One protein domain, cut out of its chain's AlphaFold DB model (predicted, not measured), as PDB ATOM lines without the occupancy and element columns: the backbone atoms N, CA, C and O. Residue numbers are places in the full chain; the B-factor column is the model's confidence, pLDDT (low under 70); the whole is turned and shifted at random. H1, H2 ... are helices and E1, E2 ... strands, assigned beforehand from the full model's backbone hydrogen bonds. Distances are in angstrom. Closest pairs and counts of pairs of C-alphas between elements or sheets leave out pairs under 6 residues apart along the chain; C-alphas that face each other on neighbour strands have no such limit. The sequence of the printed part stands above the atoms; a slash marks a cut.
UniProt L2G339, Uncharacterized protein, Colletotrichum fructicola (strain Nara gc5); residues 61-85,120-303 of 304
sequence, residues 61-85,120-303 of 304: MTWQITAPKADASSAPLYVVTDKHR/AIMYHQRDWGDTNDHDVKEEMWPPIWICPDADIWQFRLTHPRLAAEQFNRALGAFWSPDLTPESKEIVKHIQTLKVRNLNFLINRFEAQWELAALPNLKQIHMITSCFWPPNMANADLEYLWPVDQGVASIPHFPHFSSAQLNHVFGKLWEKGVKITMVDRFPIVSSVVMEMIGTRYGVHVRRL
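Overview. This is residues 61 to 85 and 120 to 303 of the 304 residues of an uncharacterized protein of Colletotrichum fructicola (strain Nara gc5) (UniProt L2G339). One long, strongly twisted sheet of eight strands makes the length of the domain, with H1, H2 and H5 over one face, H3 and H4 between H1 and H5, and the hairpin of E3 and E4 packed on E2 at one end. The printed part has 209 residues with five named helices and ten named strands, in the order E1 E2 E3 E4 E5 H1 H2 E6 H3 H4 E7 H5 E8 E9 E10. The large sheet runs E2 E1 E5 E6 E7 E8 E9 E10 and is mixed; the class is mixed, helices and strands, with under half of the residues in named elements. The whole is compact, with a radius of gyration of the C-alphas of 17.8 A and spans of 51 by 35 by 32 A.

Arrangement. Start at E1, residues 62 to 66, and its antiparallel hairpin partner E2, 78 to 81, where N 64 and O 80 are 2.7 A apart. E3, 120 to 125, has 11 pairs of C-alphas within 8 A with E2; their closest C-alphas, those of Val 79 and Met 122, are 5.0 A apart. E3 forms a hairpin with E4, 138 to 145, with N 120 and O 144 at 2.8 A. E5, 152 to 157, is parallel to E1, with N 63 and O 152 at 2.8 A. Three strand-helix-strand units, parallel neighbours joined through helices with right-handed crossovers, follow: E5, H1 (165 to 174), H2 (181 to 188), E6 (192 to 195); E6, H3 (199 to 203), H4 (206 to 213), E7 (219 to 223); E7, H5 (258 to 270), E8 (274 to 278). N 155 and O 192, N 193 and O 219, and N 220 and O 274 are 2.8, 2.9 and 2.8 A apart. E8, E9 (287 to 294) and E10 (297 to 302) form a meander, each antiparallel to the one before, with N 277 and O 289 at 2.8 A and N 292 and O 299 at 2.8 A. H1, H2 and H5 on one face of the sheet make two layers; H5 runs across E9 at 84 degrees on the local plane. H4 and H5 touch, through residues 264 to 268 of H5 alone, with C-alphas 212 and 268 closest at 5.6 A. Every O i to N i+4 pair is within hydrogen-bond range in H1, H3 and H4; H2 has 3 of 4, H5 7 of 9.

Along the chain. Find C-alpha 62 at (14.877, -33.247, 58.994), where E1 begins, and C-alpha 302 at (-1.889, -29.392, 39.452), where E10 ends. E4 and E9 each measure 20.3 A, H5 17.0 A.

Size, cuts and confidence. Residues 86 to 119 are not printed, a gap of 19.2 A. Long links join E1 to E2, E3 to E4 and E7 to H5. Mean pLDDT of the printed part is 71.9, with 86 residues under 70, among them 224 to 238.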
ATOM      1  N   MET A  61      13.924 -36.426  62.543       88.00
ATOM      2  CA  MET A  61      14.452 -35.080  62.315       88.00
ATOM      3  C   MET A  61      14.701 -34.860  60.829       88.00
ATOM      4  O   MET A  61      15.004 -35.794  60.096       88.00
ATOM      5  N   THR A  62      14.558 -33.616  60.377       87.25
ATOM      6  CA  THR A  62      14.877 -33.247  58.994       87.25
ATOM      7  C   THR A  62      16.259 -32.616  58.924       87.25
ATOM      8  O   THR A  62      16.487 -31.550  59.503       87.25
ATOM      9  N   TRP A  63      17.147 -33.253  58.169       87.50
ATOM     10  CA  TRP A  63      18.512 -32.813  57.921       87.50
ATOM     11  C   TRP A  63      18.667 -32.305  56.496       87.50
ATOM     12  O   TRP A  63      18.175 -32.902  55.537       87.50
ATOM     13  N   GLN A  64      19.396 -31.207  56.362       84.69
ATOM     14  CA  GLN A  64      19.875 -30.689  55.094       84.69
ATOM     15  C   GLN A  64      21.365 -30.923  54.979       84.69
ATOM     16  O   GLN A  64      22.119 -30.567  55.880       84.69
ATOM     17  N   ILE A  65      21.783 -31.514  53.868       81.44
ATOM     18  CA  ILE A  65      23.196 -31.733  53.585       81.44
ATOM     19  C   ILE A  65      23.742 -30.509  52.857       81.44
ATOM     20  O   ILE A  65      23.102 -29.973  51.950       81.44
ATOM     21  N   THR A  66      24.937 -30.072  53.238       74.81
ATOM     22  CA  THR A  66      25.653 -28.987  52.568       74.81
ATOM     23  C   THR A  66      27.098 -29.390  52.319       74.81
ATOM     24  O   THR A  66      27.760 -29.927  53.209       74.81
ATOM     25  N   ALA A  67      27.589 -29.105  51.113       66.94
ATOM     26  CA  ALA A  67      29.000 -29.243  50.787       66.94
ATOM     27  C   ALA A  67      29.784 -27.997  51.263       66.94
ATOM     28  O   ALA A  67      29.226 -26.894  51.264       66.94
ATOM     29  N   PRO A  68      31.059 -28.151  51.657       62.47
ATOM     30  CA  PRO A  68      31.948 -27.035  51.975       62.47
ATOM     31  C   PRO A  68      32.082 -26.042  50.811       62.47
ATOM     32  O   PRO A  68      31.970 -26.409  49.641       62.47
ATOM     33  N   LYS A  69      32.359 -24.770  51.131       56.91
ATOM     34  CA  LYS A  69      32.524 -23.693  50.138       56.91
ATOM     35  C   LYS A  69      33.833 -23.753  49.334       56.91
ATOM     36  O   LYS A  69      33.896 -23.116  48.285       56.91
ATOM     37  N   ALA A  70      34.861 -24.455  49.814       50.94
ATOM     38  CA  ALA A  70      36.224 -24.376  49.281       50.94
ATOM     39  C   ALA A  70      36.670 -25.648  48.537       50.94
ATOM     40  O   ALA A  70      36.146 -26.728  48.800       50.94
ATOM     41  N   ASP A  71      37.681 -25.490  47.672       49.88
ATOM     42  CA  ASP A  71      38.371 -26.469  46.799       49.88
ATOM     43  C   ASP A  71      38.993 -27.699  47.499       49.88
ATOM     44  O   ASP A  71      39.867 -28.376  46.961       49.88
ATOM     45  N   ALA A  72      38.562 -28.023  48.713       48.97
ATOM     46  CA  ALA A  72      38.969 -29.226  49.408       48.97
ATOM     47  C   ALA A  72      38.141 -30.406  48.887       48.97
ATOM     48  O   ALA A  72      37.060 -30.700  49.401       48.97
ATOM     49  N   SER A  73      38.674 -31.111  47.886       49.62
ATOM     50  CA  SER A  73      38.127 -32.381  47.384       49.62
ATOM     51  C   SER A  73      37.911 -33.431  48.490       49.62
ATOM     52  O   SER A  73      37.127 -34.357  48.299       49.62
ATOM     53  N   SER A  74      38.543 -33.241  49.657       54.06
ATOM     54  CA  SER A  74      38.539 -34.112  50.837       54.06
ATOM     55  C   SER A  74      37.700 -33.623  52.030       54.06
ATOM     56  O   SER A  74      37.758 -34.224  53.106       54.06
ATOM     57  N   ALA A  75      36.940 -32.531  51.906       61.00
ATOM     58  CA  ALA A  75      36.227 -31.981  53.057       61.00
ATOM     59  C   ALA A  75      34.910 -32.738  53.366       61.00
ATOM     60  O   ALA A  75      34.214 -33.190  52.452       61.00
ATOM     61  N   PRO A  76      34.557 -32.909  54.655       66.69
ATOM     62  CA  PRO A  76      33.373 -33.662  55.058       66.69
ATOM     63  C   PRO A  76      32.082 -32.955  54.635       66.69
ATOM     64  O   PRO A  76      32.020 -31.725  54.578       66.69
ATOM     65  N   LEU A  77      31.028 -33.735  54.385       73.50
ATOM     66  CA  LEU A  77      29.685 -33.183  54.247       73.50
ATOM     67  C   LEU A  77      29.159 -32.751  55.608       73.50
ATOM     68  O   LEU A  77      29.336 -33.442  56.614       73.50
ATOM     69  N   TYR A  78      28.462 -31.622  55.612       78.50
ATOM     70  CA  TYR A  78      27.861 -31.079  56.817       78.50
ATOM     71  C   TYR A  78      26.357 -31.282  56.813       78.50
ATOM     72  O   TYR A  78      25.717 -31.248  55.759       78.50
ATOM     73  N   VAL A  79      25.798 -31.441  58.010       80.38
ATOM     74  CA  VAL A  79      24.353 -31.434  58.230       80.38
ATOM     75  C   VAL A  79      23.910 -30.118  58.857       80.38
ATOM     76  O   VAL A  79      24.597 -29.545  59.704       80.38
ATOM     77  N   VAL A  80      22.739 -29.648  58.446       78.62
ATOM     78  CA  VAL A  80      22.076 -28.439  58.941       78.62
ATOM     79  C   VAL A  80      20.610 -28.777  59.201       78.62
ATOM     80  O   VAL A  80      20.034 -29.617  58.511       78.62
ATOM     81  N   THR A  81      19.972 -28.159  60.190       75.12
ATOM     82  CA  THR A  81      18.519 -28.303  60.367       75.12
ATOM     83  C   THR A  81      17.776 -27.460  59.328       75.12
ATOM     84  O   THR A  81      18.283 -26.449  58.848       75.12
ATOM     85  N   ASP A  82      16.530 -27.816  58.996       66.25
ATOM     86  CA  ASP A  82      15.702 -26.981  58.097       66.25
ATOM     87  C   ASP A  82      15.436 -25.575  58.682       66.25
ATOM     88  O   ASP A  82      15.184 -24.599  57.973       66.25
ATOM     89  N   LYS A  83      15.573 -25.434  60.006       64.94
ATOM     90  CA  LYS A  83      15.473 -24.167  60.731       64.94
ATOM     91  C   LYS A  83      16.810 -23.419  60.722       64.94
ATOM     92  O   LYS A  83      17.324 -23.087  61.784       64.94
ATOM     93  N   HIS A  84      17.310 -23.069  59.534       56.06
ATOM     94  CA  HIS A  84      18.580 -22.347  59.279       56.06
ATOM     95  C   HIS A  84      18.852 -21.104  60.141       56.06
ATOM     96  O   HIS A  84      19.968 -20.604  60.166       56.06
ATOM     97  N   ARG A  85      17.829 -20.560  60.809       54.66
ATOM     98  CA  ARG A  85      17.919 -19.355  61.646       54.66
ATOM     99  C   ARG A  85      17.882 -19.630  63.146       54.66
ATOM    100  O   ARG A  85      18.035 -18.698  63.929       54.66
ATOM    101  N   ALA A 120      27.189 -36.873  62.929       85.56
ATOM    102  CA  ALA A 120      27.470 -36.053  61.759       85.56
ATOM    103  C   ALA A 120      28.038 -34.694  62.167       85.56
ATOM    104  O   ALA A 120      27.701 -34.148  63.221       85.56
ATOM    105  N   ILE A 121      28.911 -34.142  61.328       82.38
ATOM    106  CA  ILE A 121      29.481 -32.816  61.558       82.38
ATOM    107  C   ILE A 121      28.417 -31.779  61.216       82.38
ATOM    108  O   ILE A 121      27.835 -31.798  60.131       82.38
ATOM    109  N   MET A 122      28.162 -30.878  62.160       78.75
ATOM    110  CA  MET A 122      27.156 -29.844  62.002       78.75
ATOM    111  C   MET A 122      27.800 -28.515  61.614       78.75
ATOM    112  O   MET A 122      28.778 -28.078  62.225       78.75
ATOM    113  N   TYR A 123      27.215 -27.862  60.614       72.06
ATOM    114  CA  TYR A 123      27.627 -26.539  60.159       72.06
ATOM    115  C   TYR A 123      26.519 -25.534  60.449       72.06
ATOM    116  O   TYR A 123      25.358 -25.759  60.103       72.06
ATOM    117  N   HIS A 124      26.868 -24.417  61.083       64.69
ATOM    118  CA  HIS A 124      25.948 -23.300  61.236       64.69
ATOM    119  C   HIS A 124      26.335 -22.193  60.267       64.69
ATOM    120  O   HIS A 124      27.314 -21.472  60.469       64.69
ATOM    121  N   GLN A 125      25.516 -22.012  59.233       57.16
ATOM    122  CA  GLN A 125      25.658 -20.869  58.349       57.16
ATOM    123  C   GLN A 125      25.018 -19.646  59.014       57.16
ATOM    124  O   GLN A 125      23.794 -19.516  59.039       57.16
ATOM    125  N   ARG A 126      25.831 -18.754  59.592       51.66
ATOM    126  CA  ARG A 126      25.325 -17.483  60.123       51.66
ATOM    127  C   ARG A 126      25.003 -16.559  58.934       51.66
ATOM    128  O   ARG A 126      25.871 -16.285  58.121       51.66
ATOM    129  N   ASP A 127      23.735 -16.163  58.841       50.47
ATOM    130  CA  ASP A 127      23.124 -15.233  57.882       50.47
ATOM    131  C   ASP A 127      23.139 -15.587  56.376       50.47
ATOM    132  O   ASP A 127      24.107 -15.435  55.642       50.47
ATOM    133  N   TRP A 128      21.947 -15.960  55.888       50.25
ATOM    134  CA  TRP A 128      21.467 -15.757  54.505       50.25
ATOM    135  C   TRP A 128      20.708 -14.415  54.376       50.25
ATOM    136  O   TRP A 128      19.825 -14.256  53.529       50.25
ATOM    137  N   GLY A 129      20.962 -13.481  55.294       40.34
ATOM    138  CA  GLY A 129      20.299 -12.187  55.377       40.34
ATOM    139  C   GLY A 129      21.110 -11.101  54.686       40.34
ATOM    140  O   GLY A 129      21.896 -10.432  55.331       40.34
ATOM    141  N   ASP A 130      20.874 -10.932  53.389       40.09
ATOM    142  CA  ASP A 130      20.919  -9.639  52.685       40.09
ATOM    143  C   ASP A 130      22.211  -8.800  52.668       40.09
ATOM    144  O   ASP A 130      22.196  -7.671  52.184       40.09
ATOM    145  N   THR A 131      23.353  -9.311  53.117       39.56
ATOM    146  CA  THR A 131      24.603  -8.562  52.991       39.56
ATOM    147  C   THR A 131      25.382  -9.026  51.768       39.56
ATOM    148  O   THR A 131      25.701 -10.200  51.592       39.56
ATOM    149  N   ASN A 132      25.749  -8.066  50.918       43.84
ATOM    150  CA  ASN A 132      26.835  -8.191  49.944       43.84
ATOM    151  C   ASN A 132      28.210  -8.388  50.636       43.84
ATOM    152  O   ASN A 132      29.234  -8.035  50.062       43.84
ATOM    153  N   ASP A 133      28.240  -8.920  51.863       42.88
ATOM    154  CA  ASP A 133      29.455  -9.181  52.619       42.88
ATOM    155  C   ASP A 133      29.907 -10.616  52.386       42.88
ATOM    156  O   ASP A 133      29.203 -11.592  52.651       42.88
ATOM    157  N   HIS A 134      31.137 -10.729  51.908       47.22
ATOM    158  CA  HIS A 134      31.818 -11.986  51.643       47.22
ATOM    159  C   HIS A 134      32.250 -12.733  52.922       47.22
ATOM    160  O   HIS A 134      32.782 -13.837  52.820       47.22
ATOM    161  N   ASP A 135      31.943 -12.207  54.113       44.41
ATOM    162  CA  ASP A 135      32.370 -12.744  55.411       44.41
ATOM    163  C   ASP A 135      31.244 -13.481  56.153       44.41
ATOM    164  O   ASP A 135      30.824 -13.137  57.262       44.41
ATOM    165  N   VAL A 136      30.767 -14.577  55.561       52.84
ATOM    166  CA  VAL A 136      29.998 -15.576  56.319       52.84
ATOM    167  C   VAL A 136      30.966 -16.272  57.274       52.84
ATOM    168  O   VAL A 136      31.725 -17.145  56.852       52.84
ATOM    169  N   LYS A 137      30.950 -15.899  58.559       54.12
ATOM    170  CA  LYS A 137      31.718 -16.609  59.589       54.12
ATOM    171  C   LYS A 137      31.179 -18.029  59.735       54.12
ATOM    172  O   LYS A 137      30.060 -18.239  60.205       54.12
ATOM    173  N   GLU A 138      31.996 -18.983  59.314       60.59
ATOM    174  CA  GLU A 138      31.731 -20.408  59.440       60.59
ATOM    175  C   GLU A 138      31.940 -20.821  60.897       60.59
ATOM    176  O   GLU A 138      33.056 -20.787  61.412       60.59
ATOM    177  N   GLU A 139      30.860 -21.174  61.590       66.81
ATOM    178  CA  GLU A 139      30.941 -21.691  62.953       66.81
ATOM    179  C   GLU A 139      30.705 -23.203  62.903       66.81
ATOM    180  O   GLU A 139      29.607 -23.667  62.579       66.81
ATOM    181  N   MET A 140      31.752 -23.981  63.193       69.50
ATOM    182  CA  MET A 140      31.628 -25.427  63.356       69.50
ATOM    183  C   MET A 140      30.966 -25.731  64.693       69.50
ATOM    184  O   MET A 140      31.444 -25.317  65.750       69.50
ATOM    185  N   TRP A 141      29.863 -26.469  64.644       71.81
ATOM    186  CA  TRP A 141      29.141 -26.879  65.840       71.81
ATOM    187  C   TRP A 141      29.600 -28.268  66.291       71.81
ATOM    188  O   TRP A 141      30.127 -29.040  65.483       71.81
ATOM    189  N   PRO A 142      29.404 -28.621  67.577       76.69
ATOM    190  CA  PRO A 142      29.648 -29.979  68.039       76.69
ATOM    191  C   PRO A 142      28.903 -30.994  67.158       76.69
ATOM    192  O   PRO A 142      27.757 -30.729  66.780       76.69
ATOM    193  N   PRO A 143      29.512 -32.154  66.846       82.75
ATOM    194  CA  PRO A 143      28.848 -33.184  66.064       82.75
ATOM    195  C   PRO A 143      27.507 -33.581  66.676       82.75
ATOM    196  O   PRO A 143      27.371 -33.696  67.898       82.75
ATOM    197  N   ILE A 144      26.534 -33.821  65.810       86.19
ATOM    198  CA  ILE A 144      25.167 -34.150  66.185       86.19
ATOM    199  C   ILE A 144      24.892 -35.625  65.941       86.19
ATOM    200  O   ILE A 144      25.321 -36.184  64.934       86.19
ATOM    201  N   TRP A 145      24.182 -36.264  66.864       89.06
ATOM    202  CA  TRP A 145      23.707 -37.626  66.655       89.06
ATOM    203  C   TRP A 145      22.536 -37.624  65.679       89.06
ATOM    204  O   TRP A 145      21.593 -36.850  65.835       89.06
ATOM    205  N   ILE A 146      22.609 -38.508  64.697       90.62
ATOM    206  CA  ILE A 146      21.604 -38.689  63.650       90.62
ATOM    207  C   ILE A 146      21.083 -40.126  63.690       90.62
ATOM    208  O   ILE A 146      21.717 -41.009  64.268       90.62
ATOM    209  N   CYS A 147      19.928 -40.362  63.079       91.88
ATOM    210  CA  CYS A 147      19.347 -41.686  62.886       91.88
ATOM    211  C   CYS A 147      19.093 -41.875  61.383       91.88
ATOM    212  O   CYS A 147      17.976 -41.621  60.930       91.88
ATOM    213  N   PRO A 148      20.117 -42.249  60.588       90.56
ATOM    214  CA  PRO A 148      20.068 -42.159  59.128       90.56
ATOM    215  C   PRO A 148      18.854 -42.830  58.478       90.56
ATOM    216  O   PRO A 148      18.259 -42.261  57.566       90.56
ATOM    217  N   ASP A 149      18.452 -43.994  58.984       90.19
ATOM    218  CA  ASP A 149      17.326 -44.770  58.452       90.19
ATOM    219  C   ASP A 149      15.951 -44.157  58.747       90.19
ATOM    220  O   ASP A 149      15.006 -44.355  57.984       90.19
ATOM    221  N   ALA A 150      15.831 -43.427  59.857       91.25
ATOM    222  CA  ALA A 150      14.567 -42.863  60.323       91.25
ATOM    223  C   ALA A 150      14.408 -41.387  59.942       91.25
ATOM    224  O   ALA A 150      13.301 -40.913  59.691       91.25
ATOM    225  N   ASP A 151      15.514 -40.650  59.934       91.94
ATOM    226  CA  ASP A 151      15.521 -39.220  59.679       91.94
ATOM    227  C   ASP A 151      15.212 -38.895  58.208       91.94
ATOM    228  O   ASP A 151      15.363 -39.701  57.282       91.94
ATOM    229  N   ILE A 152      14.760 -37.661  57.992       90.06
ATOM    230  CA  ILE A 152      14.411 -37.135  56.678       90.06
ATOM    231  C   ILE A 152      15.611 -36.362  56.141       90.06
ATOM    232  O   ILE A 152      16.001 -35.332  56.687       90.06
ATOM    233  N   TRP A 153      16.168 -36.825  55.034       90.88
ATOM    234  CA  TRP A 153      17.371 -36.284  54.426       90.88
ATOM    235  C   TRP A 153      17.042 -35.532  53.154       90.88
ATOM    236  O   TRP A 153      16.478 -36.063  52.189       90.88
ATOM    237  N   GLN A 154      17.434 -34.267  53.154       88.81
ATOM    238  CA  GLN A 154      17.196 -33.356  52.058       88.81
ATOM    239  C   GLN A 154      18.518 -32.755  51.598       88.81
ATOM    240  O   GLN A 154      19.404 -32.458  52.396       88.81
ATOM    241  N   PHE A 155      18.640 -32.521  50.300       83.50
ATOM    242  CA  PHE A 155      19.739 -31.749  49.750       83.50
ATOM    243  C   PHE A 155      19.213 -30.459  49.140       83.50
ATOM    244  O   PHE A 155      18.253 -30.494  48.372       83.50
ATOM    245  N   ARG A 156      19.801 -29.313  49.498       77.25
ATOM    246  CA  ARG A 156      19.277 -27.997  49.123       77.25
ATOM    247  C   ARG A 156      20.281 -27.193  48.304       77.25
ATOM    248  O   ARG A 156      21.380 -26.897  48.751       77.25
ATOM    249  N   LEU A 157      19.833 -26.755  47.133       70.19
ATOM    250  CA  LEU A 157      20.588 -25.990  46.144       70.19
ATOM    251  C   LEU A 157      19.817 -24.714  45.798       70.19
ATOM    252  O   LEU A 157      19.208 -24.590  44.732       70.19
ATOM    253  N   THR A 158      19.755 -23.775  46.747       55.28
ATOM    254  CA  THR A 158      18.874 -22.599  46.633       55.28
ATOM    255  C   THR A 158      19.568 -21.270  46.351       55.28
ATOM    256  O   THR A 158      18.861 -20.271  46.234       55.28
ATOM    257  N   HIS A 159      20.900 -21.204  46.215       53.06
ATOM    258  CA  HIS A 159      21.572 -19.916  46.007       53.06
ATOM    259  C   HIS A 159      21.452 -19.425  44.544       53.06
ATOM    260  O   HIS A 159      21.987 -20.067  43.640       53.06
ATOM    261  N   PRO A 160      20.787 -18.281  44.275       44.94
ATOM    262  CA  PRO A 160      20.462 -17.833  42.916       44.94
ATOM    263  C   PRO A 160      21.653 -17.381  42.068       44.94
ATOM    264  O   PRO A 160      21.602 -17.520  40.852       44.94
ATOM    265  N   ARG A 161      22.712 -16.834  42.680       45.12
ATOM    266  CA  ARG A 161      23.857 -16.256  41.946       45.12
ATOM    267  C   ARG A 161      24.985 -17.251  41.646       45.12
ATOM    268  O   ARG A 161      25.935 -16.892  40.972       45.12
ATOM    269  N   LEU A 162      24.899 -18.479  42.162       49.69
ATOM    270  CA  LEU A 162      25.995 -19.463  42.128       49.69
ATOM    271  C   LEU A 162      25.519 -20.863  41.684       49.69
ATOM    272  O   LEU A 162      26.241 -21.847  41.807       49.69
ATOM    273  N   ALA A 163      24.291 -20.948  41.160       51.84
ATOM    274  CA  ALA A 163      23.505 -22.175  41.053       51.84
ATOM    275  C   ALA A 163      24.060 -23.255  40.112       51.84
ATOM    276  O   ALA A 163      23.644 -24.394  40.248       51.84
ATOM    277  N   ALA A 164      24.951 -22.940  39.169       54.88
ATOM    278  CA  ALA A 164      25.539 -23.946  38.279       54.88
ATOM    279  C   ALA A 164      26.898 -24.436  38.798       54.88
ATOM    280  O   ALA A 164      27.116 -25.636  38.911       54.88
ATOM    281  N   GLU A 165      27.794 -23.530  39.193       57.75
ATOM    282  CA  GLU A 165      29.118 -23.902  39.706       57.75
ATOM    283  C   GLU A 165      29.080 -24.487  41.113       57.75
ATOM    284  O   GLU A 165      29.784 -25.453  41.382       57.75
ATOM    285  N   GLN A 166      28.279 -23.936  42.033       57.19
ATOM    286  CA  GLN A 166      28.098 -24.561  43.349       57.19
ATOM    287  C   GLN A 166      27.351 -25.878  43.234       57.19
ATOM    288  O   GLN A 166      27.598 -26.778  44.021       57.19
ATOM    289  N   PHE A 167      26.460 -26.007  42.252       59.88
ATOM    290  CA  PHE A 167      25.807 -27.273  41.969       59.88
ATOM    291  C   PHE A 167      26.793 -28.309  41.442       59.88
ATOM    292  O   PHE A 167      26.862 -29.405  41.981       59.88
ATOM    293  N   ASN A 168      27.590 -27.952  40.435       62.59
ATOM    294  CA  ASN A 168      28.615 -28.831  39.887       62.59
ATOM    295  C   ASN A 168      29.665 -29.178  40.944       62.59
ATOM    296  O   ASN A 168      30.104 -30.318  40.992       62.59
ATOM    297  N   ARG A 169      30.010 -28.241  41.836       64.94
ATOM    298  CA  ARG A 169      30.877 -28.507  42.990       64.94
ATOM    299  C   ARG A 169      30.221 -29.411  44.020       64.94
ATOM    300  O   ARG A 169      30.858 -30.345  44.476       64.94
ATOM    301  N   ALA A 170      28.970 -29.164  44.390       64.69
ATOM    302  CA  ALA A 170      28.309 -29.939  45.429       64.69
ATOM    303  C   ALA A 170      27.935 -31.344  44.949       64.69
ATOM    304  O   ALA A 170      28.117 -32.296  45.702       64.69
ATOM    305  N   LEU A 171      27.500 -31.495  43.690       67.69
ATOM    306  CA  LEU A 171      27.439 -32.816  43.084       67.69
ATOM    307  C   LEU A 171      28.849 -33.405  42.983       67.69
ATOM    308  O   LEU A 171      29.092 -34.470  43.523       67.69
ATOM    309  N   GLY A 172      29.812 -32.708  42.379       68.06
ATOM    310  CA  GLY A 172      31.189 -33.199  42.261       68.06
ATOM    311  C   GLY A 172      31.772 -33.695  43.591       68.06
ATOM    312  O   GLY A 172      32.438 -34.720  43.612       68.06
ATOM    313  N   ALA A 173      31.441 -33.043  44.707       67.94
ATOM    314  CA  ALA A 173      31.806 -33.468  46.054       67.94
ATOM    315  C   ALA A 173      31.103 -34.766  46.492       67.94
ATOM    316  O   ALA A 173      31.743 -35.638  47.072       67.94
ATOM    317  N   PHE A 174      29.813 -34.942  46.200       70.50
ATOM    318  CA  PHE A 174      29.071 -36.170  46.515       70.50
ATOM    319  C   PHE A 174      29.573 -37.405  45.772       70.50
ATOM    320  O   PHE A 174      29.564 -38.498  46.339       70.50
ATOM    321  N   TRP A 175      30.016 -37.233  44.528       71.00
ATOM    322  CA  TRP A 175      30.613 -38.307  43.729       71.00
ATOM    323  C   TRP A 175      32.147 -38.254  43.737       71.00
ATOM    324  O   TRP A 175      32.789 -38.986  42.986       71.00
ATOM    325  N   SER A 176      32.743 -37.432  44.609       73.88
ATOM    326  CA  SER A 176      34.193 -37.348  44.751       73.88
ATOM    327  C   SER A 176      34.738 -38.684  45.268       73.88
ATOM    328  O   SER A 176      34.230 -39.210  46.270       73.88
ATOM    329  N   PRO A 177      35.793 -39.246  44.647       72.06
ATOM    330  CA  PRO A 177      36.454 -40.435  45.179       72.06
ATOM    331  C   PRO A 177      36.992 -40.188  46.597       72.06
ATOM    332  O   PRO A 177      36.943 -41.098  47.431       72.06
ATOM    333  N   ASP A 178      37.383 -38.944  46.883       74.44
ATOM    334  CA  ASP A 178      37.973 -38.477  48.141       74.44
ATOM    335  C   ASP A 178      36.937 -38.250  49.256       74.44
ATOM    336  O   ASP A 178      37.299 -37.906  50.384       74.44
ATOM    337  N   LEU A 179      35.643 -38.445  48.974       75.06
ATOM    338  CA  LEU A 179      34.605 -38.277  49.981       75.06
ATOM    339  C   LEU A 179      34.791 -39.295  51.122       75.06
ATOM    340  O   LEU A 179      34.957 -40.500  50.886       75.06
ATOM    341  N   THR A 180      34.748 -38.800  52.363       78.88
ATOM    342  CA  THR A 180      34.907 -39.627  53.572       78.88
ATOM    343  C   THR A 180      33.863 -40.753  53.619       78.88
ATOM    344  O   THR A 180      32.739 -40.561  53.137       78.88
ATOM    345  N   PRO A 181      34.188 -41.931  54.186       80.88
ATOM    346  CA  PRO A 181      33.242 -43.046  54.291       80.88
ATOM    347  C   PRO A 181      31.909 -42.660  54.950       80.88
ATOM    348  O   PRO A 181      30.848 -43.055  54.472       80.88
ATOM    349  N   GLU A 182      31.952 -41.832  55.992       79.19
ATOM    350  CA  GLU A 182      30.774 -41.345  56.716       79.19
ATOM    351  C   GLU A 182      29.893 -40.462  55.827       79.19
ATOM    352  O   GLU A 182      28.669 -40.590  55.817       79.19
ATOM    353  N   SER A 183      30.518 -39.591  55.035       79.12
ATOM    354  CA  SER A 183      29.802 -38.732  54.092       79.12
ATOM    355  C   SER A 183      29.181 -39.544  52.951       79.12
ATOM    356  O   SER A 183      28.034 -39.290  52.584       79.12
ATOM    357  N   LYS A 184      29.890 -40.558  52.431       82.12
ATOM    358  CA  LYS A 184      29.355 -41.503  51.432       82.12
ATOM    359  C   LYS A 184      28.127 -42.241  51.958       82.12
ATOM    360  O   LYS A 184      27.188 -42.461  51.197       82.12
ATOM    361  N   GLU A 185      28.121 -42.603  53.238       84.62
ATOM    362  CA  GLU A 185      26.965 -43.254  53.853       84.62
ATOM    363  C   GLU A 185      25.769 -42.303  53.936       84.62
ATOM    364  O   GLU A 185      24.697 -42.626  53.431       84.62
ATOM    365  N   ILE A 186      25.965 -41.086  54.451       84.56
ATOM    366  CA  ILE A 186      24.906 -40.070  54.569       84.56
ATOM    367  C   ILE A 186      24.249 -39.763  53.210       84.56
ATOM    368  O   ILE A 186      23.024 -39.646  53.129       84.56
ATOM    369  N   VAL A 187      25.034 -39.679  52.129       86.12
ATOM    370  CA  VAL A 187      24.523 -39.419  50.768       86.12
ATOM    371  C   VAL A 187      23.501 -40.471  50.323       86.12
ATOM    372  O   VAL A 187      22.527 -40.128  49.649       86.12
ATOM    373  N   LYS A 188      23.653 -41.736  50.739       89.12
ATOM    374  CA  LYS A 188      22.698 -42.801  50.397       89.12
ATOM    375  C   LYS A 188      21.315 -42.547  50.978       89.12
ATOM    376  O   LYS A 188      20.341 -43.029  50.407       89.12
ATOM    377  N   HIS A 189      21.205 -41.804  52.078       91.19
ATOM    378  CA  HIS A 189      19.930 -41.546  52.743       91.19
ATOM    379  C   HIS A 189      19.143 -40.383  52.134       91.19
ATOM    380  O   HIS A 189      17.967 -40.241  52.458       91.19
ATOM    381  N   ILE A 190      19.730 -39.589  51.224       90.88
ATOM    382  CA  ILE A 190      19.054 -38.456  50.573       90.88
ATOM    383  C   ILE A 190      17.759 -38.921  49.910       90.88
ATOM    384  O   ILE A 190      17.791 -39.663  48.929       90.88
ATOM    385  N   GLN A 191      16.620 -38.431  50.408       93.25
ATOM    386  CA  GLN A 191      15.311 -38.739  49.829       93.25
ATOM    387  C   GLN A 191      14.787 -37.616  48.940       93.25
ATOM    388  O   GLN A 191      14.041 -37.872  47.993       93.25
ATOM    389  N   THR A 192      15.164 -36.371  49.245       91.00
ATOM    390  CA  THR A 192      14.592 -35.183  48.604       91.00
ATOM    391  C   THR A 192      15.668 -34.213  48.135       91.00
ATOM    392  O   THR A 192      16.518 -33.789  48.913       91.00
ATOM    393  N   LEU A 193      15.576 -33.777  46.884       87.62
ATOM    394  CA  LEU A 193      16.407 -32.724  46.312       87.62
ATOM    395  C   LEU A 193      15.593 -31.433  46.170       87.62
ATOM    396  O   LEU A 193      14.603 -31.405  45.453       87.62
ATOM    397  N   LYS A 194      15.998 -30.346  46.821       83.56
ATOM    398  CA  LYS A 194      15.375 -29.018  46.727       83.56
ATOM    399  C   LYS A 194      16.247 -28.106  45.871       83.56
ATOM    400  O   LYS A 194      17.325 -27.700  46.300       83.56
ATOM    401  N   VAL A 195      15.779 -27.754  44.683       78.62
ATOM    402  CA  VAL A 195      16.510 -26.947  43.694       78.62
ATOM    403  C   VAL A 195      15.712 -25.712  43.307       78.62
ATOM    404  O   VAL A 195      14.491 -25.695  43.395       78.62
ATOM    405  N   ARG A 196      16.378 -24.642  42.871       73.88
ATOM    406  CA  ARG A 196      15.656 -23.467  42.358       73.88
ATOM    407  C   ARG A 196      15.036 -23.734  40.986       73.88
ATOM    408  O   ARG A 196      13.865 -23.442  40.781       73.88
ATOM    409  N   ASN A 197      15.828 -24.296  40.081       72.88
ATOM    410  CA  ASN A 197      15.435 -24.698  38.736       72.88
ATOM    411  C   ASN A 197      16.185 -25.978  38.343       72.88
ATOM    412  O   ASN A 197      17.046 -26.448  39.085       72.88
ATOM    413  N   LEU A 198      15.848 -26.528  37.181       75.69
ATOM    414  CA  LEU A 198      16.382 -27.790  36.668       75.69
ATOM    415  C   LEU A 198      17.480 -27.598  35.608       75.69
ATOM    416  O   LEU A 198      17.900 -28.571  34.988       75.69
ATOM    417  N   ASN A 199      17.973 -26.369  35.410       71.62
ATOM    418  CA  ASN A 199      18.903 -26.038  34.317       71.62
ATOM    419  C   ASN A 199      20.198 -26.832  34.395       71.62
ATOM    420  O   ASN A 199      20.808 -27.148  33.380       71.62
ATOM    421  N   PHE A 200      20.607 -27.189  35.604       69.88
ATOM    422  CA  PHE A 200      21.790 -27.999  35.810       69.88
ATOM    423  C   PHE A 200      21.669 -29.412  35.206       69.88
ATOM    424  O   PHE A 200      22.666 -29.921  34.710       69.88
ATOM    425  N   LEU A 201      20.475 -30.030  35.192       72.25
ATOM    426  CA  LEU A 201      20.265 -31.362  34.589       72.25
ATOM    427  C   LEU A 201      20.306 -31.319  33.070       72.25
ATOM    428  O   LEU A 201      20.610 -32.317  32.420       72.25
ATOM    429  N   ILE A 202      19.981 -30.156  32.520       70.62
ATOM    430  CA  ILE A 202      20.051 -29.890  31.092       70.62
ATOM    431  C   ILE A 202      21.508 -29.668  30.680       70.62
ATOM    432  O   ILE A 202      21.970 -30.233  29.697       70.62
ATOM    433  N   ASN A 203      22.230 -28.846  31.447       68.88
ATOM    434  CA  ASN A 203      23.599 -28.446  31.135       68.88
ATOM    435  C   ASN A 203      24.626 -29.556  31.411       68.88
ATOM    436  O   ASN A 203      25.752 -29.468  30.929       68.88
ATOM    437  N   ARG A 204      24.256 -30.580  32.190       73.50
ATOM    438  CA  ARG A 204      25.102 -31.729  32.533       73.50
ATOM    439  C   ARG A 204      24.281 -33.011  32.466       73.50
ATOM    440  O   ARG A 204      23.636 -33.397  33.441       73.50
ATOM    441  N   PHE A 205      24.304 -33.670  31.313       70.31
ATOM    442  CA  PHE A 205      23.518 -34.880  31.071       70.31
ATOM    443  C   PHE A 205      23.864 -36.005  32.066       70.31
ATOM    444  O   PHE A 205      22.991 -36.735  32.533       70.31
ATOM    445  N   GLU A 206      25.126 -36.086  32.488       77.62
ATOM    446  CA  GLU A 206      25.632 -37.057  33.464       77.62
ATOM    447  C   GLU A 206      24.997 -36.888  34.850       77.62
ATOM    448  O   GLU A 206      24.823 -37.871  35.571       77.62
ATOM    449  N   ALA A 207      24.577 -35.671  35.217       77.81
ATOM    450  CA  ALA A 207      23.964 -35.404  36.520       77.81
ATOM    451  C   ALA A 207      22.659 -36.193  36.718       77.81
ATOM    452  O   ALA A 207      22.284 -36.513  37.844       77.81
ATOM    453  N   GLN A 208      21.971 -36.545  35.630       80.50
ATOM    454  CA  GLN A 208      20.756 -37.358  35.672       80.50
ATOM    455  C   GLN A 208      21.067 -38.774  36.159       80.50
ATOM    456  O   GLN A 208      20.339 -39.314  36.989       80.50
ATOM    457  N   TRP A 209      22.169 -39.348  35.675       83.19
ATOM    458  CA  TRP A 209      22.647 -40.669  36.071       83.19
ATOM    459  C   TRP A 209      23.150 -40.670  37.509       83.19
ATOM    460  O   TRP A 209      22.839 -41.589  38.259       83.19
ATOM    461  N   GLU A 210      23.856 -39.616  37.920       83.81
ATOM    462  CA  GLU A 210      24.319 -39.436  39.300       83.81
ATOM    463  C   GLU A 210      23.148 -39.372  40.288       83.81
ATOM    464  O   GLU A 210      23.108 -40.119  41.267       83.81
ATOM    465  N   LEU A 211      22.132 -38.554  40.000       86.56
ATOM    466  CA  LEU A 211      20.916 -38.499  40.815       86.56
ATOM    467  C   LEU A 211      20.130 -39.818  40.760       86.56
ATOM    468  O   LEU A 211      19.636 -40.302  41.783       86.56
ATOM    469  N   ALA A 212      20.047 -40.445  39.585       86.62
ATOM    470  CA  ALA A 212      19.453 -41.767  39.433       86.62
ATOM    471  C   ALA A 212      20.271 -42.872  40.131       86.62
ATOM    472  O   ALA A 212      19.722 -43.933  40.416       86.62
ATOM    473  N   ALA A 213      21.521 -42.634  40.526       87.44
ATOM    474  CA  ALA A 213      22.306 -43.575  41.324       87.44
ATOM    475  C   ALA A 213      22.027 -43.475  42.839       87.44
ATOM    476  O   ALA A 213      22.306 -44.424  43.565       87.44
ATOM    477  N   LEU A 214      21.426 -42.383  43.336       89.38
ATOM    478  CA  LEU A 214      21.148 -42.190  44.774       89.38
ATOM    479  C   LEU A 214      20.033 -43.114  45.288       89.38
ATOM    480  O   LEU A 214      18.867 -42.819  45.033       89.38
ATOM    481  N   PRO A 215      20.308 -44.200  46.024       91.19
ATOM    482  CA  PRO A 215      19.352 -45.297  46.215       91.19
ATOM    483  C   PRO A 215      18.006 -44.862  46.811       91.19
ATOM    484  O   PRO A 215      16.970 -45.362  46.383       91.19
ATOM    485  N   ASN A 216      18.007 -43.885  47.723       93.38
ATOM    486  CA  ASN A 216      16.797 -43.431  48.407       93.38
ATOM    487  C   ASN A 216      16.159 -42.166  47.822       93.38
ATOM    488  O   ASN A 216      15.139 -41.727  48.358       93.38
ATOM    489  N   LEU A 217      16.704 -41.590  46.743       93.50
ATOM    490  CA  LEU A 217      16.133 -40.386  46.137       93.50
ATOM    491  C   LEU A 217      14.740 -40.702  45.585       93.50
ATOM    492  O   LEU A 217      14.596 -41.508  44.669       93.50
ATOM    493  N   LYS A 218      13.725 -40.036  46.137       94.25
ATOM    494  CA  LYS A 218      12.307 -40.206  45.785       94.25
ATOM    495  C   LYS A 218      11.719 -38.966  45.128       94.25
ATOM    496  O   LYS A 218      10.786 -39.084  44.339       94.25
ATOM    497  N   GLN A 219      12.235 -37.780  45.457       93.06
ATOM    498  CA  GLN A 219      11.610 -36.531  45.043       93.06
ATOM    499  C   GLN A 219      12.614 -35.423  44.731       93.06
ATOM    500  O   GLN A 219      13.617 -35.243  45.419       93.06
ATOM    501  N   ILE A 220      12.291 -34.632  43.711       89.81
ATOM    502  CA  ILE A 220      12.930 -33.362  43.387       89.81
ATOM    503  C   ILE A 220      11.865 -32.265  43.485       89.81
ATOM    504  O   ILE A 220      10.819 -32.336  42.839       89.81
ATOM    505  N   HIS A 221      12.122 -31.247  44.296       87.31
ATOM    506  CA  HIS A 221      11.316 -30.039  44.404       87.31
ATOM    507  C   HIS A 221      12.010 -28.882  43.693       87.31
ATOM    508  O   HIS A 221      13.158 -28.567  44.009       87.31
ATOM    509  N   MET A 222      11.290 -28.207  42.803       82.19
ATOM    510  CA  MET A 222      11.715 -26.964  42.163       82.19
ATOM    511  C   MET A 222      10.792 -25.796  42.498       82.19
ATOM    512  O   MET A 222       9.635 -26.010  42.840       82.19
ATOM    513  N   ILE A 223      11.265 -24.555  42.387       75.38
ATOM    514  CA  ILE A 223      10.423 -23.382  42.661       75.38
ATOM    515  C   ILE A 223       9.530 -23.075  41.444       75.38
ATOM    516  O   ILE A 223      10.015 -22.943  40.321       75.38
ATOM    517  N   THR A 224       8.228 -22.898  41.679       68.75
ATOM    518  CA  THR A 224       7.198 -22.541  40.675       68.75
ATOM    519  C   THR A 224       7.377 -21.151  40.073       68.75
ATOM    520  O   THR A 224       6.796 -20.869  39.037       68.75
ATOM    521  N   SER A 225       8.213 -20.273  40.642       60.56
ATOM    522  CA  SER A 225       8.574 -18.983  40.022       60.56
ATOM    523  C   SER A 225       9.120 -19.142  38.598       60.56
ATOM    524  O   SER A 225       9.224 -18.173  37.855       60.56
ATOM    525  N   CYS A 226       9.499 -20.365  38.234       52.91
ATOM    526  CA  CYS A 226       9.965 -20.745  36.918       52.91
ATOM    527  C   CYS A 226       8.852 -21.278  36.000       52.91
ATOM    528  O   CYS A 226       9.146 -21.524  34.844       52.91
ATOM    529  N   PHE A 227       7.618 -21.494  36.466       55.72
ATOM    530  CA  PHE A 227       6.570 -22.187  35.716       55.72
ATOM    531  C   PHE A 227       5.166 -21.704  36.121       55.72
ATOM    532  O   PHE A 227       4.686 -22.017  37.207       55.72
ATOM    533  N   TRP A 228       4.488 -20.984  35.226       57.66
ATOM    534  CA  TRP A 228       3.071 -20.636  35.360       57.66
ATOM    535  C   TRP A 228       2.388 -20.847  34.005       57.66
ATOM    536  O   TRP A 228       2.678 -20.094  33.075       57.66
ATOM    537  N   PRO A 229       1.519 -21.860  33.848       56.19
ATOM    538  CA  PRO A 229       0.712 -21.976  32.647       56.19
ATOM    539  C   PRO A 229      -0.358 -20.866  32.637       56.19
ATOM    540  O   PRO A 229      -0.861 -20.479  33.702       56.19
ATOM    541  N   PRO A 230      -0.729 -20.332  31.461       52.50
ATOM    542  CA  PRO A 230      -1.813 -19.375  31.337       52.50
ATOM    543  C   PRO A 230      -3.116 -20.052  31.792       52.50
ATOM    544  O   PRO A 230      -3.431 -21.154  31.355       52.50
ATOM    545  N   ASN A 231      -3.872 -19.389  32.674       54.62
ATOM    546  CA  ASN A 231      -5.184 -19.813  33.204       54.62
ATOM    547  C   ASN A 231      -5.231 -20.908  34.298       54.62
ATOM    548  O   ASN A 231      -6.195 -21.669  34.364       54.62
ATOM    549  N   MET A 232      -4.297 -20.933  35.260       57.47
ATOM    550  CA  MET A 232      -4.405 -21.822  36.442       57.47
ATOM    551  C   MET A 232      -5.632 -21.593  37.347       57.47
ATOM    552  O   MET A 232      -5.977 -22.473  38.134       57.47
ATOM    553  N   ALA A 233      -6.306 -20.442  37.263       56.69
ATOM    554  CA  ALA A 233      -7.457 -20.142  38.120       56.69
ATOM    555  C   ALA A 233      -8.641 -21.111  37.910       56.69
ATOM    556  O   ALA A 233      -9.347 -21.402  38.869       56.69
ATOM    557  N   ASN A 234      -8.797 -21.659  36.696       53.09
ATOM    558  CA  ASN A 234      -9.905 -22.549  36.303       53.09
ATOM    559  C   ASN A 234      -9.425 -23.942  35.856       53.09
ATOM    560  O   ASN A 234     -10.140 -24.670  35.173       53.09
ATOM    561  N   ALA A 235      -8.178 -24.277  36.177       55.94
ATOM    562  CA  ALA A 235      -7.526 -25.512  35.780       55.94
ATOM    563  C   ALA A 235      -8.096 -26.714  36.551       55.94
ATOM    564  O   ALA A 235      -7.945 -26.783  37.772       55.94
ATOM    565  N   ASP A 236      -8.720 -27.649  35.832       62.22
ATOM    566  CA  ASP A 236      -9.179 -28.935  36.368       62.22
ATOM    567  C   ASP A 236      -7.992 -29.736  36.937       62.22
ATOM    568  O   ASP A 236      -6.969 -29.879  36.268       62.22
ATOM    569  N   LEU A 237      -8.099 -30.238  38.173       63.28
ATOM    570  CA  LEU A 237      -7.001 -30.901  38.897       63.28
ATOM    571  C   LEU A 237      -6.496 -32.169  38.186       63.28
ATOM    572  O   LEU A 237      -5.360 -32.596  38.401       63.28
ATOM    573  N   GLU A 238      -7.318 -32.760  37.322       63.72
ATOM    574  CA  GLU A 238      -6.985 -33.987  36.593       63.72
ATOM    575  C   GLU A 238      -6.320 -33.740  35.232       63.72
ATOM    576  O   GLU A 238      -5.763 -34.670  34.642       63.72
ATOM    577  N   TYR A 239      -6.321 -32.501  34.732       74.69
ATOM    578  CA  TYR A 239      -5.801 -32.209  33.402       74.69
ATOM    579  C   TYR A 239      -4.263 -32.210  33.368       74.69
ATOM    580  O   TYR A 239      -3.586 -31.673  34.247       74.69
ATOM    581  N   LEU A 240      -3.702 -32.811  32.314       75.88
ATOM    582  CA  LEU A 240      -2.271 -32.796  32.018       75.88
ATOM    583  C   LEU A 240      -1.976 -31.692  31.001       75.88
ATOM    584  O   LEU A 240      -2.300 -31.834  29.823       75.88
ATOM    585  N   TRP A 241      -1.336 -30.602  31.427       75.00
ATOM    586  CA  TRP A 241      -0.929 -29.535  30.506       75.00
ATOM    587  C   TRP A 241       0.411 -29.863  29.857       75.00
ATOM    588  O   TRP A 241       1.371 -30.131  30.583       75.00
ATOM    589  N   PRO A 242       0.517 -29.818  28.520       74.75
ATOM    590  CA  PRO A 242       1.788 -30.033  27.851       74.75
ATOM    591  C   PRO A 242       2.775 -28.915  28.199       74.75
ATOM    592  O   PRO A 242       2.425 -27.734  28.282       74.75
ATOM    593  N   VAL A 243       4.029 -29.305  28.404       71.38
ATOM    594  CA  VAL A 243       5.145 -28.380  28.578       71.38
ATOM    595  C   VAL A 243       5.708 -28.031  27.205       71.38
ATOM    596  O   VAL A 243       6.645 -28.668  26.726       71.38
ATOM    597  N   ASP A 244       5.128 -27.003  26.590       61.53
ATOM    598  CA  ASP A 244       5.536 -26.493  25.279       61.53
ATOM    599  C   ASP A 244       5.965 -25.023  25.368       61.53
ATOM    600  O   ASP A 244       5.471 -24.272  26.217       61.53
ATOM    601  N   GLN A 245       6.829 -24.588  24.439       54.56
ATOM    602  CA  GLN A 245       7.365 -23.217  24.361       54.56
ATOM    603  C   GLN A 245       6.279 -22.119  24.340       54.56
ATOM    604  O   GLN A 245       6.566 -20.979  24.695       54.56
ATOM    605  N   GLY A 246       5.043 -22.448  23.941       49.78
ATOM    606  CA  GLY A 246       3.914 -21.512  23.880       49.78
ATOM    607  C   GLY A 246       2.942 -21.548  25.068       49.78
ATOM    608  O   GLY A 246       2.128 -20.638  25.192       49.78
ATOM    609  N   VAL A 247       3.000 -22.570  25.932       47.00
ATOM    610  CA  VAL A 247       2.009 -22.800  27.012       47.00
ATOM    611  C   VAL A 247       2.639 -22.670  28.392       47.00
ATOM    612  O   VAL A 247       1.995 -22.222  29.328       47.00
ATOM    613  N   ALA A 248       3.918 -22.990  28.538       48.59
ATOM    614  CA  ALA A 248       4.662 -22.663  29.736       48.59
ATOM    615  C   ALA A 248       5.823 -21.788  29.298       48.59
ATOM    616  O   ALA A 248       6.792 -22.274  28.715       48.59
ATOM    617  N   SER A 249       5.751 -20.489  29.583       47.47
ATOM    618  CA  SER A 249       6.933 -19.638  29.523       47.47
ATOM    619  C   SER A 249       7.852 -20.065  30.662       47.47
ATOM    620  O   SER A 249       7.893 -19.407  31.698       47.47
ATOM    621  N   ILE A 250       8.525 -21.210  30.523       52.53
ATOM    622  CA  ILE A 250       9.563 -21.609  31.456       52.53
ATOM    623  C   ILE A 250      10.755 -20.729  31.097       52.53
ATOM    624  O   ILE A 250      11.401 -21.000  30.081       52.53
ATOM    625  N   PRO A 251      11.110 -19.699  31.889       48.91
ATOM    626  CA  PRO A 251      12.155 -18.725  31.536       48.91
ATOM    627  C   PRO A 251      13.563 -19.346  31.473       48.91
ATOM    628  O   PRO A 251      14.579 -18.665  31.394       48.91
ATOM    629  N   HIS A 252      13.631 -20.662  31.612       52.28
ATOM    630  CA  HIS A 252      14.791 -21.473  31.895       52.28
ATOM    631  C   HIS A 252      14.951 -22.633  30.904       52.28
ATOM    632  O   HIS A 252      16.024 -23.222  30.850       52.28
ATOM    633  N   PHE A 253      13.933 -22.912  30.076       57.41
ATOM    634  CA  PHE A 253      13.996 -23.899  28.993       57.41
ATOM    635  C   PHE A 253      13.603 -23.305  27.626       57.41
ATOM    636  O   PHE A 253      12.904 -23.977  26.867       57.41
ATOM    637  N   PRO A 254      14.018 -22.076  27.257       52.88
ATOM    638  CA  PRO A 254      13.504 -21.409  26.055       52.88
ATOM    639  C   PRO A 254      13.802 -22.147  24.733       52.88
ATOM    640  O   PRO A 254      13.288 -21.757  23.692       52.88
ATOM    641  N   HIS A 255      14.600 -23.222  24.755       61.28
ATOM    642  CA  HIS A 255      15.055 -23.935  23.560       61.28
ATOM    643  C   HIS A 255      14.837 -25.454  23.586       61.28
ATOM    644  O   HIS A 255      15.252 -26.126  22.647       61.28
ATOM    645  N   PHE A 256      14.185 -26.009  24.615       64.25
ATOM    646  CA  PHE A 256      13.957 -27.457  24.685       64.25
ATOM    647  C   PHE A 256      12.545 -27.817  24.244       64.25
ATOM    648  O   PHE A 256      11.560 -27.286  24.751       64.25
ATOM    649  N   SER A 257      12.455 -28.748  23.298       72.25
ATOM    650  CA  SER A 257      11.212 -29.443  22.984       72.25
ATOM    651  C   SER A 257      10.814 -30.368  24.136       72.25
ATOM    652  O   SER A 257      11.664 -30.913  24.846       72.25
ATOM    653  N   SER A 258       9.514 -30.616  24.268       74.50
ATOM    654  CA  SER A 258       8.957 -31.558  25.240       74.50
ATOM    655  C   SER A 258       9.593 -32.963  25.148       74.50
ATOM    656  O   SER A 258       9.834 -33.622  26.160       74.50
ATOM    657  N   ALA A 259       9.984 -33.392  23.940       76.25
ATOM    658  CA  ALA A 259      10.709 -34.642  23.702       76.25
ATOM    659  C   ALA A 259      12.142 -34.642  24.273       76.25
ATOM    660  O   ALA A 259      12.579 -35.641  24.846       76.25
ATOM    661  N   GLN A 260      12.870 -33.526  24.166       77.88
ATOM    662  CA  GLN A 260      14.211 -33.406  24.751       77.88
ATOM    663  C   GLN A 260      14.156 -33.411  26.281       77.88
ATOM    664  O   GLN A 260      14.991 -34.048  26.916       77.88
ATOM    665  N   LEU A 261      13.149 -32.768  26.879       79.81
ATOM    666  CA  LEU A 261      12.930 -32.838  28.327       79.81
ATOM    667  C   LEU A 261      12.632 -34.268  28.778       79.81
ATOM    668  O   LEU A 261      13.158 -34.718  29.791       79.81
ATOM    669  N   ASN A 262      11.847 -35.005  27.991       82.62
ATOM    670  CA  ASN A 262      11.600 -36.417  28.242       82.62
ATOM    671  C   ASN A 262      12.878 -37.254  28.254       82.62
ATOM    672  O   ASN A 262      13.043 -38.125  29.102       82.62
ATOM    673  N   HIS A 263      13.792 -36.976  27.329       82.69
ATOM    674  CA  HIS A 263      15.084 -37.645  27.294       82.69
ATOM    675  C   HIS A 263      15.938 -37.304  28.527       82.69
ATOM    676  O   HIS A 263      16.499 -38.201  29.146       82.69
ATOM    677  N   VAL A 264      15.964 -36.027  28.926       82.50
ATOM    678  CA  VAL A 264      16.715 -35.514  30.090       82.50
ATOM    679  C   VAL A 264      16.189 -36.061  31.424       82.50
ATOM    680  O   VAL A 264      16.950 -36.299  32.353       82.50
ATOM    681  N   PHE A 265      14.884 -36.262  31.575       86.75
ATOM    682  CA  PHE A 265      14.321 -36.735  32.847       86.75
ATOM    683  C   PHE A 265      13.958 -38.220  32.840       86.75
ATOM    684  O   PHE A 265      13.626 -38.767  33.892       86.75
ATOM    685  N   GLY A 266      14.091 -38.895  31.693       88.19
ATOM    686  CA  GLY A 266      13.718 -40.296  31.505       88.19
ATOM    687  C   GLY A 266      14.295 -41.216  32.575       88.19
ATOM    688  O   GLY A 266      13.556 -41.975  33.194       88.19
ATOM    689  N   LYS A 267      15.588 -41.073  32.889       89.31
ATOM    690  CA  LYS A 267      16.257 -41.897  33.912       89.31
ATOM    691  C   LYS A 267      15.719 -41.691  35.323       89.31
ATOM    692  O   LYS A 267      15.669 -42.632  36.110       89.31
ATOM    693  N   LEU A 268      15.299 -40.471  35.643       91.25
ATOM    694  CA  LEU A 268      14.697 -40.166  36.937       91.25
ATOM    695  C   LEU A 268      13.299 -40.787  37.040       91.25
ATOM    696  O   LEU A 268      12.978 -41.376  38.070       91.25
ATOM    697  N   TRP A 269      12.499 -40.737  35.972       91.88
ATOM    698  CA  TRP A 269      11.176 -41.370  35.965       91.88
ATOM    699  C   TRP A 269      11.228 -42.893  35.924       91.88
ATOM    700  O   TRP A 269      10.439 -43.522  36.618       91.88
ATOM    701  N   GLU A 270      12.166 -43.491  35.181       91.56
ATOM    702  CA  GLU A 270      12.404 -44.946  35.188       91.56
ATOM    703  C   GLU A 270      12.667 -45.458  36.610       91.56
ATOM    704  O   GLU A 270      12.216 -46.536  36.988       91.56
ATOM    705  N   LYS A 271      13.347 -44.647  37.426       91.75
ATOM    706  CA  LYS A 271      13.596 -44.918  38.843       91.75
ATOM    707  C   LYS A 271      12.398 -44.616  39.760       91.75
ATOM    708  O   LYS A 271      12.403 -44.998  40.928       91.75
ATOM    709  N   GLY A 272      11.376 -43.924  39.266       92.50
ATOM    710  CA  GLY A 272      10.223 -43.489  40.055       92.50
ATOM    711  C   GLY A 272      10.462 -42.211  40.868       92.50
ATOM    712  O   GLY A 272       9.725 -41.946  41.818       92.50
ATOM    713  N   VAL A 273      11.472 -41.407  40.517       93.06
ATOM    714  CA  VAL A 273      11.709 -40.102  41.149       93.06
ATOM    715  C   VAL A 273      10.645 -39.111  40.682       93.06
ATOM    716  O   VAL A 273      10.513 -38.831  39.489       93.06
ATOM    717  N   LYS A 274       9.912 -38.529  41.634       92.75
ATOM    718  CA  LYS A 274       8.896 -37.508  41.356       92.75
ATOM    719  C   LYS A 274       9.527 -36.131  41.225       92.75
ATOM    720  O   LYS A 274      10.301 -35.720  42.088       92.75
ATOM    721  N   ILE A 275       9.151 -35.384  40.193       90.19
ATOM    722  CA  ILE A 275       9.587 -33.998  40.003       90.19
ATOM    723  C   ILE A 275       8.389 -33.094  40.264       90.19
ATOM    724  O   ILE A 275       7.357 -33.202  39.612       90.19
ATOM    725  N   THR A 276       8.518 -32.209  41.242       88.56
ATOM    726  CA  THR A 276       7.407 -31.404  41.752       88.56
ATOM    727  C   THR A 276       7.787 -29.941  41.880       88.56
ATOM    728  O   THR A 276       8.949 -29.609  42.116       88.56
ATOM    729  N   MET A 277       6.805 -29.058  41.740       84.94
ATOM    730  CA  MET A 277       6.979 -27.614  41.814       84.94
ATOM    731  C   MET A 277       6.323 -27.079  43.090       84.94
ATOM    732  O   MET A 277       5.174 -27.404  43.381       84.94
ATOM    733  N   VAL A 278       7.045 -26.249  43.842       80.31
ATOM    734  CA  VAL A 278       6.593 -25.616  45.092       80.31
ATOM    735  C   VAL A 278       6.524 -24.096  44.949       80.31
ATOM    736  O   VAL A 278       7.350 -23.514  44.247       80.31
ATOM    737  N   ASP A 279       5.565 -23.436  45.605       68.38
ATOM    738  CA  ASP A 279       5.374 -21.974  45.499       68.38
ATOM    739  C   ASP A 279       6.671 -21.211  45.840       68.38
ATOM    740  O   ASP A 279       7.256 -20.522  44.998       68.38
ATOM    741  N   ARG A 280       7.210 -21.424  47.049       65.50
ATOM    742  CA  ARG A 280       8.485 -20.843  47.505       65.50
ATOM    743  C   ARG A 280       9.195 -21.764  48.494       65.50
ATOM    744  O   ARG A 280       8.569 -22.500  49.246       65.50
ATOM    745  N   PHE A 281      10.517 -21.632  48.585       56.41
ATOM    746  CA  PHE A 281      11.259 -22.051  49.781       56.41
ATOM    747  C   PHE A 281      11.553 -20.826  50.660       56.41
ATOM    748  O   PHE A 281      11.758 -19.747  50.104       56.41
ATOM    749  N   PRO A 282      11.714 -20.941  51.995       52.38
ATOM    750  CA  PRO A 282      11.497 -22.102  52.872       52.38
ATOM    751  C   PRO A 282      10.147 -22.112  53.623       52.38
ATOM    752  O   PRO A 282       9.927 -23.005  54.429       52.38
ATOM    753  N   ILE A 283       9.288 -21.104  53.435       47.34
ATOM    754  CA  ILE A 283       8.289 -20.733  54.459       47.34
ATOM    755  C   ILE A 283       6.926 -21.421  54.269       47.34
ATOM    756  O   ILE A 283       6.248 -21.663  55.258       47.34
ATOM    757  N   VAL A 284       6.543 -21.804  53.045       49.81
ATOM    758  CA  VAL A 284       5.321 -22.581  52.774       49.81
ATOM    759  C   VAL A 284       5.553 -23.405  51.505       49.81
ATOM    760  O   VAL A 284       5.502 -22.878  50.398       49.81
ATOM    761  N   SER A 285       5.871 -24.690  51.649       54.03
ATOM    762  CA  SER A 285       6.005 -25.611  50.518       54.03
ATOM    763  C   SER A 285       4.675 -26.317  50.270       54.03
ATOM    764  O   SER A 285       4.557 -27.513  50.532       54.03
ATOM    765  N   SER A 286       3.660 -25.595  49.793       67.50
ATOM    766  CA  SER A 286       2.588 -26.281  49.076       67.50
ATOM    767  C   SER A 286       3.187 -26.752  47.757       67.50
ATOM    768  O   SER A 286       3.750 -25.969  46.985       67.50
ATOM    769  N   VAL A 287       3.173 -28.064  47.548       63.06
ATOM    770  CA  VAL A 287       3.486 -28.610  46.235       63.06
ATOM    771  C   VAL A 287       2.294 -28.282  45.356       63.06
ATOM    772  O   VAL A 287       1.192 -28.738  45.623       63.06
ATOM    773  N   VAL A 288       2.511 -27.450  44.349       77.19
ATOM    774  CA  VAL A 288       1.426 -26.910  43.522       77.19
ATOM    775  C   VAL A 288       1.270 -27.731  42.250       77.19
ATOM    776  O   VAL A 288       0.166 -27.865  41.730       77.19
ATOM    777  N   MET A 289       2.370 -28.293  41.737       82.88
ATOM    778  CA  MET A 289       2.371 -29.038  40.480       82.88
ATOM    779  C   MET A 289       3.345 -30.217  40.496       82.88
ATOM    780  O   MET A 289       4.329 -30.234  41.240       82.88
ATOM    781  N   GLU A 290       3.098 -31.183  39.621       87.69
ATOM    782  CA  GLU A 290       3.959 -32.330  39.332       87.69
ATOM    783  C   GLU A 290       4.298 -32.351  37.838       87.69
ATOM    784  O   GLU A 290       3.409 -32.168  37.010       87.69
ATOM    785  N   MET A 291       5.570 -32.577  37.497       87.69
ATOM    786  CA  MET A 291       6.019 -32.829  36.125       87.69
ATOM    787  C   MET A 291       5.969 -34.328  35.834       87.69
ATOM    788  O   MET A 291       6.561 -35.129  36.560       87.69
ATOM    789  N   ILE A 292       5.313 -34.693  34.739       88.00
ATOM    790  CA  ILE A 292       5.037 -36.074  34.352       88.00
ATOM    791  C   ILE A 292       5.596 -36.316  32.950       88.00
ATOM    792  O   ILE A 292       5.230 -35.630  31.994       88.00
ATOM    793  N   GLY A 293       6.471 -37.313  32.821       86.44
ATOM    794  CA  GLY A 293       6.901 -37.821  31.522       86.44
ATOM    795  C   GLY A 293       5.808 -38.669  30.883       86.44
ATOM    796  O   GLY A 293       5.279 -39.587  31.508       86.44
ATOM    797  N   THR A 294       5.461 -38.382  29.631       85.12
ATOM    798  CA  THR A 294       4.465 -39.144  28.859       85.12
ATOM    799  C   THR A 294       5.052 -39.585  27.522       85.12
ATOM    800  O   THR A 294       6.073 -39.061  27.088       85.12
ATOM    801  N   ARG A 295       4.377 -40.476  26.787       83.25
ATOM    802  CA  ARG A 295       4.793 -40.838  25.416       83.25
ATOM    803  C   ARG A 295       4.811 -39.658  24.427       83.25
ATOM    804  O   ARG A 295       5.427 -39.770  23.376       83.25
ATOM    805  N   TYR A 296       4.140 -38.553  24.757       79.44
ATOM    806  CA  TYR A 296       4.010 -37.365  23.909       79.44
ATOM    807  C   TYR A 296       4.902 -36.198  24.345       79.44
ATOM    808  O   TYR A 296       4.841 -35.132  23.745       79.44
ATOM    809  N   GLY A 297       5.716 -36.382  25.386       82.00
ATOM    810  CA  GLY A 297       6.501 -35.307  25.988       82.00
ATOM    811  C   GLY A 297       6.226 -35.138  27.480       82.00
ATOM    812  O   GLY A 297       5.520 -35.936  28.105       82.00
ATOM    813  N   VAL A 298       6.769 -34.070  28.044       84.25
ATOM    814  CA  VAL A 298       6.554 -33.655  29.428       84.25
ATOM    815  C   VAL A 298       5.245 -32.903  29.559       84.25
ATOM    816  O   VAL A 298       4.947 -31.999  28.780       84.25
ATOM    817  N   HIS A 299       4.482 -33.275  30.575       84.31
ATOM    818  CA  HIS A 299       3.276 -32.581  30.991       84.31
ATOM    819  C   HIS A 299       3.410 -32.140  32.443       84.31
ATOM    820  O   HIS A 299       4.279 -32.613  33.179       84.31
ATOM    821  N   VAL A 300       2.531 -31.246  32.867       82.75
ATOM    822  CA  VAL A 300       2.347 -30.898  34.269       82.75
ATOM    823  C   VAL A 300       0.918 -31.161  34.700       82.75
ATOM    824  O   VAL A 300      -0.011 -31.041  33.907       82.75
ATOM    825  N   ARG A 301       0.750 -31.480  35.978       82.56
ATOM    826  CA  ARG A 301      -0.549 -31.597  36.637       82.56
ATOM    827  C   ARG A 301      -0.551 -30.754  37.898       82.56
ATOM    828  O   ARG A 301       0.458 -30.713  38.601       82.56
ATOM    829  N   ARG A 302      -1.679 -30.120  38.203       78.69
ATOM    830  CA  ARG A 302      -1.889 -29.392  39.452       78.69
ATOM    831  C   ARG A 302      -2.184 -30.398  40.556       78.69
ATOM    832  O   ARG A 302      -2.976 -31.312  40.363       78.69
ATOM    833  N   LEU A 303      -1.523 -30.252  41.695       80.19
ATOM    834  CA  LEU A 303      -1.810 -31.075  42.864       80.19
ATOM    835  C   LEU A 303      -2.877 -30.389  43.735       80.19
ATOM    836  O   LEU A 303      -2.956 -29.155  43.709       80.19
TER     837      LEU A 303